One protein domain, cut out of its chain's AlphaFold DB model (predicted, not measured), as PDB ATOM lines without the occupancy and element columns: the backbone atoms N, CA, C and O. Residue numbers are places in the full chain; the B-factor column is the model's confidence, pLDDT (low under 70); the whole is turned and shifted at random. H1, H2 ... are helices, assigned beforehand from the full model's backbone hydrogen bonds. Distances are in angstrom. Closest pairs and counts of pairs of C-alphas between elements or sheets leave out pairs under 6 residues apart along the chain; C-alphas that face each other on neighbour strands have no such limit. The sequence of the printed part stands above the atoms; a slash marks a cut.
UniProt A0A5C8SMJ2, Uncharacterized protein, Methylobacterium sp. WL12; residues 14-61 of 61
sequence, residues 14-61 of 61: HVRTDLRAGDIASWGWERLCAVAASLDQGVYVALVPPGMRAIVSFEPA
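Overview. This is residues 14 to 61 of the 61 residues of an uncharacterized protein of Methylobacterium sp. WL12 (UniProt A0A5C8SMJ2). With little regular structure, the domain is two short helices, H1 and then H2, at one end, and a long stretch with no named element, residues 39 to 61, that runs out from H2 and folds back. The turn of this loop, residues 48 to 53, sticks out. The printed part has 48 residues, of which 18 are in the two named helices, under half; the class is all helix, with no named strand. It is only just compact, close to loose, with a radius of gyration of the C-alphas of 11.4 A, and spans 32 by 23 by 18 A.

Arrangement. H1, residues 14 to 21, and H2, residues 29 to 38, are only just apart, their closest C-alphas being 8.0 A from each other. A short link of 7 residues joins them. In H1 and H2 every O i to N i+4 pair is within hydrogen-bond range. Residues 48 to 53 stand free.

Along the chain. H1 begins at C-alpha 14, at (157.782, 151.780, 134.962), and measures 10.4 A from first to last C-alpha. H2 measures 14.2 A and ends at C-alpha 38, at (153.805, 142.124, 124.580).

Size, cuts and confidence. The two C-alphas farthest apart, those of Ser 38 and Gly 51, are 32.9 A apart. The printed part has no cut. Residues 46 to 61 have pLDDT under 70.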
ATOM      1  N   HIS A  14     156.883 152.508 134.066       75.38
ATOM      2  CA  HIS A  14     157.782 151.780 134.962       75.38
ATOM      3  C   HIS A  14     158.499 150.678 134.185       75.38
ATOM      4  O   HIS A  14     159.724 150.659 134.161       75.38
ATOM      5  N   VAL A  15     157.754 149.860 133.428       76.62
ATOM      6  CA  VAL A  15     158.333 148.840 132.529       76.62
ATOM      7  C   VAL A  15     159.361 149.459 131.582       76.62
ATOM      8  O   VAL A  15     160.464 148.942 131.431       76.62
ATOM      9  N   ARG A  16     159.040 150.611 130.987       78.06
ATOM     10  CA  ARG A  16     159.964 151.329 130.100       78.06
ATOM     11  C   ARG A  16     161.214 151.847 130.822       78.06
ATOM     12  O   ARG A  16     162.280 151.896 130.210       78.06
ATOM     13  N   THR A  17     161.085 152.282 132.073       81.56
ATOM     14  CA  THR A  17     162.207 152.808 132.866       81.56
ATOM     15  C   THR A  17     163.154 151.685 133.263       81.56
ATOM     16  O   THR A  17     164.347 151.782 132.989       81.56
ATOM     17  N   ASP A  18     162.611 150.596 133.796       82.19
ATOM     18  CA  ASP A  18     163.353 149.399 134.191       82.19
ATOM     19  C   ASP A  18     164.107 148.792 132.993       82.19
ATOM     20  O   ASP A  18     165.302 148.513 133.086       82.19
ATOM     21  N   LEU A  19     163.449 148.682 131.826       79.69
ATOM     22  CA  LEU A  19     164.080 148.216 130.582       79.69
ATOM     23  C   LEU A  19     165.255 149.110 130.155       79.69
ATOM     24  O   LEU A  19     166.291 148.602 129.737       79.69
ATOM     25  N   ARG A  20     165.118 150.438 130.272       79.88
ATOM     26  CA  ARG A  20     166.204 151.390 129.957       79.88
ATOM     27  C   ARG A  20     167.345 151.339 130.966       79.88
ATOM     28  O   ARG A  20     168.489 151.560 130.584       79.88
ATOM     29  N   ALA A  21     167.030 151.091 132.232       81.88
ATOM     30  CA  ALA A  21     168.007 150.967 133.304       81.88
ATOM     31  C   ALA A  21     168.721 149.602 133.298       81.88
ATOM     32  O   ALA A  21     169.745 149.453 133.960       81.88
ATOM     33  N   GLY A  22     168.193 148.610 132.569       75.62
ATOM     34  CA  GLY A  22     168.664 147.227 132.628       75.62
ATOM     35  C   GLY A  22     168.290 146.514 133.934       75.62
ATOM     36  O   GLY A  22     168.820 145.440 134.214       75.62
ATOM     37  N   ASP A  23     167.372 147.074 134.727       79.44
ATOM     38  CA  ASP A  23     166.906 146.508 136.001       79.44
ATOM     39  C   ASP A  23     165.740 145.537 135.777       79.44
ATOM     40  O   ASP A  23     164.614 145.717 136.237       79.44
ATOM     41  N   ILE A  24     166.016 144.506 134.983       77.62
ATOM     42  CA  ILE A  24     165.069 143.426 134.673       77.62
ATOM     43  C   ILE A  24     165.348 142.161 135.489       77.62
ATOM     44  O   ILE A  24     164.499 141.281 135.581       77.62
ATOM     45  N   ALA A  25     166.533 142.062 136.101       74.19
ATOM     46  CA  ALA A  25     166.932 140.912 136.912       74.19
ATOM     47  C   ALA A  25     166.135 140.805 138.224       74.19
ATOM     48  O   ALA A  25     166.038 139.726 138.801       74.19
ATOM     49  N   SER A  26     165.562 141.919 138.688       77.81
ATOM     50  CA  SER A  26     164.688 141.983 139.862       77.81
ATOM     51  C   SER A  26     163.252 141.524 139.571       77.81
ATOM     52  O   SER A  26     162.449 141.368 140.493       77.81
ATOM     53  N   TRP A  27     162.898 141.298 138.300       82.81
ATOM     54  CA  TRP A  27     161.552 140.892 137.913       82.81
ATOM     55  C   TRP A  27     161.338 139.388 138.081       82.81
ATOM     56  O   TRP A  27     162.191 138.568 137.751       82.81
ATOM     57  N   GLY A  28     160.139 139.014 138.527       82.31
ATOM     58  CA  GLY A  28     159.699 137.623 138.490       82.31
ATOM     59  C   GLY A  28     159.515 137.112 137.054       82.31
ATOM     60  O   GLY A  28     159.191 137.880 136.144       82.31
ATOM     61  N   TRP A  29     159.651 135.795 136.874       81.06
ATOM     62  CA  TRP A  29     159.519 135.105 135.583       81.06
ATOM     63  C   TRP A  29     158.234 135.448 134.827       81.06
ATOM     64  O   TRP A  29     158.270 135.697 133.626       81.06
ATOM     65  N   GLU A  30     157.103 135.516 135.527       82.75
ATOM     66  CA  GLU A  30     155.816 135.843 134.910       82.75
ATOM     67  C   GLU A  30     155.816 137.235 134.270       82.75
ATOM     68  O   GLU A  30     155.332 137.404 133.150       82.75
ATOM     69  N   ARG A  31     156.401 138.227 134.958       82.62
ATOM     70  CA  ARG A  31     156.499 139.602 134.458       82.62
ATOM     71  C   ARG A  31     157.419 139.669 133.242       82.62
ATOM     72  O   ARG A  31     157.065 140.327 132.268       82.62
ATOM     73  N   LEU A  32     158.555 138.968 133.275       81.88
ATOM     74  CA  LEU A  32     159.488 138.890 132.144       81.88
ATOM     75  C   LEU A  32     158.809 138.313 130.897       81.88
ATOM     76  O   LEU A  32     158.835 138.942 129.842       81.88
ATOM     77  N   CYS A  33     158.139 137.167 131.034       82.19
ATOM     78  CA  CYS A  33     157.434 136.528 129.924       82.19
ATOM     79  C   CYS A  33     156.278 137.388 129.395       82.19
ATOM     80  O   CYS A  33     156.109 137.507 128.184       82.19
ATOM     81  N   ALA A  34     155.499 138.018 130.281       81.62
ATOM     82  CA  ALA A  34     154.387 138.878 129.878       81.62
ATOM     83  C   ALA A  34     154.862 140.119 129.103       81.62
ATOM     84  O   ALA A  34     154.282 140.465 128.071       81.62
ATOM     85  N   VAL A  35     155.928 140.776 129.577       80.94
ATOM     86  CA  VAL A  35     156.501 141.945 128.898       80.94
ATOM     87  C   VAL A  35     157.130 141.538 127.565       80.94
ATOM     88  O   VAL A  35     156.841 142.184 126.560       80.94
ATOM     89  N   ALA A  36     157.897 140.448 127.510       82.62
ATOM     90  CA  ALA A  36     158.493 139.967 126.264       82.62
ATOM     91  C   ALA A  36     157.433 139.616 125.205       82.62
ATOM     92  O   ALA A  36     157.504 140.110 124.083       82.62
ATOM     93  N   ALA A  37     156.381 138.883 125.588       82.25
ATOM     94  CA  ALA A  37     155.268 138.561 124.693       82.25
ATOM     95  C   ALA A  37     154.554 139.820 124.170       82.25
ATOM     96  O   ALA A  37     154.149 139.877 123.014       82.25
ATOM     97  N   SER A  38     154.418 140.857 125.004       81.12
ATOM     98  CA  SER A  38     153.805 142.124 124.580       81.12
ATOM     99  C   SER A  38     154.665 142.962 123.629       81.12
ATOM    100  O   SER A  38     154.147 143.879 122.992       81.12
ATOM    101  N   LEU A  39     155.966 142.676 123.571       81.56
ATOM    102  CA  LEU A  39     156.937 143.338 122.704       81.56
ATOM    103  C   LEU A  39     157.305 142.485 121.484       81.56
ATOM    104  O   LEU A  39     158.161 142.906 120.714       81.56
ATOM    105  N   ASP A  40     156.669 141.320 121.321       81.06
ATOM    106  CA  ASP A  40     157.002 140.324 120.296       81.06
ATOM    107  C   ASP A  40     158.483 139.897 120.346       81.06
ATOM    108  O   ASP A  40     159.165 139.761 119.334       81.06
ATOM    109  N   GLN A  41     159.007 139.737 121.567       81.19
ATOM    110  CA  GLN A  41     160.393 139.343 121.826       81.19
ATOM    111  C   GLN A  41     160.482 137.924 122.392       81.19
ATOM    112  O   GLN A  41     159.667 137.512 123.225       81.19
ATOM    113  N   GLY A  42     161.530 137.196 121.997       77.06
ATOM    114  CA  GLY A  42     161.888 135.916 122.605       77.06
ATOM    115  C   GLY A  42     162.549 136.094 123.976       77.06
ATOM    116  O   GLY A  42     163.366 136.993 124.167       77.06
ATOM    117  N   VAL A  43     162.224 135.220 124.935       75.12
ATOM    118  CA  VAL A  43     162.904 135.153 126.242       75.12
ATOM    119  C   VAL A  43     163.933 134.030 126.209       75.12
ATOM    120  O   VAL A  43     163.563 132.861 126.120       75.12
ATOM    121  N   TYR A  44     165.216 134.369 126.345       74.25
ATOM    122  CA  TYR A  44     166.286 133.383 126.486       74.25
ATOM    123  C   TYR A  44     166.725 133.272 127.944       74.25
ATOM    124  O   TYR A  44     167.152 134.249 128.562       74.25
ATOM    125  N   VAL A  45     166.643 132.057 128.491       70.31
ATOM    126  CA  VAL A  45     167.081 131.741 129.853       70.31
ATOM    127  C   VAL A  45     168.288 130.824 129.787       70.31
ATOM    128  O   VAL A  45     168.166 129.649 129.449       70.31
ATOM    129  N   ALA A  46     169.458 131.353 130.135       67.56
ATOM    130  CA  ALA A  46     170.662 130.554 130.304       67.56
ATOM    131  C   ALA A  46     170.844 130.203 131.786       67.56
ATOM    132  O   ALA A  46     171.082 131.078 132.620       67.56
ATOM    133  N   LEU A  47     170.755 128.913 132.114       55.09
ATOM    134  CA  LEU A  47     171.226 128.407 133.401       55.09
ATOM    135  C   LEU A  47     172.744 128.326 133.340       55.09
ATOM    136  O   LEU A  47     173.308 127.559 132.561       55.09
ATOM    137  N   VAL A  48     173.400 129.141 134.151       59.88
ATOM    138  CA  VAL A  48     174.853 129.209 134.168       59.88
ATOM    139  C   VAL A  48     175.373 128.418 135.371       59.88
ATOM    140  O   VAL A  48     174.854 128.603 136.475       59.88
ATOM    141  N   PRO A  49     176.351 127.507 135.186       54.09
ATOM    142  CA  PRO A  49     176.912 126.727 136.282       54.09
ATOM    143  C   PRO A  49     177.441 127.628 137.408       54.09
ATOM    144  O   PRO A  49     177.873 128.756 137.142       54.09
ATOM    145  N   PRO A  50     177.449 127.141 138.664       58.44
ATOM    146  CA  PRO A  50     177.941 127.922 139.789       58.44
ATOM    147  C   PRO A  50     179.358 128.446 139.511       58.44
ATOM    148  O   PRO A  50     180.253 127.678 139.167       58.44
ATOM    149  N   GLY A  51     179.543 129.762 139.649       62.88
ATOM    150  CA  GLY A  51     180.801 130.457 139.345       62.88
ATOM    151  C   GLY A  51     180.800 131.273 138.048       62.88
ATOM    152  O   GLY A  51     181.783 131.957 137.772       62.88
ATOM    153  N   MET A  52     179.714 131.261 137.271       58.25
ATOM    154  CA  MET A  52     179.618 132.024 136.023       58.25
ATOM    155  C   MET A  52     178.297 132.835 135.983       58.25
ATOM    156  O   MET A  52     177.283 132.444 136.559       58.25
ATOM    157  N   ARG A  53     178.332 134.046 135.402       61.31
ATOM    158  CA  ARG A  53     177.237 135.041 135.463       61.31
ATOM    159  C   ARG A  53     176.119 134.679 134.477       61.31
ATOM    160  O   ARG A  53     176.405 134.497 133.299       61.31
ATOM    161  N   ALA A  54     174.866 134.634 134.930       55.97
ATOM    162  CA  ALA A  54     173.710 134.505 134.040       55.97
ATOM    163  C   ALA A  54     173.580 135.739 133.135       55.97
ATOM    164  O   ALA A  54     173.602 136.869 133.623       55.97
ATOM    165  N   ILE A  55     173.459 135.512 131.826       65.06
ATOM    166  CA  ILE A  55     173.195 136.548 130.822       65.06
ATOM    167  C   ILE A  55     171.795 136.289 130.273       65.06
ATOM    168  O   ILE A  55     171.523 135.211 129.748       65.06
ATOM    169  N   VAL A  56     170.914 137.276 130.415       60.09
ATOM    170  CA  VAL A  56     169.594 137.291 129.776       60.09
ATOM    171  C   VAL A  56     169.700 138.212 128.565       60.09
ATOM    172  O   VAL A  56     170.104 139.364 128.710       60.09
ATOM    173  N   SER A  57     169.374 137.695 127.381       68.06
ATOM    174  CA  SER A  57     169.364 138.447 126.123       68.06
ATOM    175  C   SER A  57     168.012 138.276 125.434       68.06
ATOM    176  O   SER A  57     167.381 137.227 125.562       68.06
ATOM    177  N   PHE A  58     167.583 139.301 124.707       58.16
ATOM    178  CA  PHE A  58     166.370 139.285 123.895       58.16
ATOM    179  C   PHE A  58     166.792 139.456 122.439       58.16
ATOM    180  O   PHE A  58     167.459 140.440 122.117       58.16
ATOM    181  N   GLU A  59     166.417 138.517 121.574       56.25
ATOM    182  CA  GLU A  59     166.574 138.683 120.127       56.25
ATOM    183  C   GLU A  59     165.243 139.113 119.493       56.25
ATOM    184  O   GLU A  59     164.183 138.629 119.912       56.25
ATOM    185  N   PRO A  60     165.278 140.047 118.524       53.28
ATOM    186  CA  PRO A  60     164.119 140.370 117.704       53.28
ATOM    187  C   PRO A  60     163.833 139.236 116.710       53.28
ATOM    188  O   PRO A  60     164.763 138.596 116.218       53.28
ATOM    189  N   ALA A  61     162.547 139.008 116.436       56.66
ATOM    190  CA  ALA A  61     162.079 138.088 115.401       56.66
ATOM    191  C   ALA A  61     162.371 138.600 113.980       56.66
ATOM    192  O   ALA A  61     162.380 139.840 113.780       56.66
TER     193      ALA A  61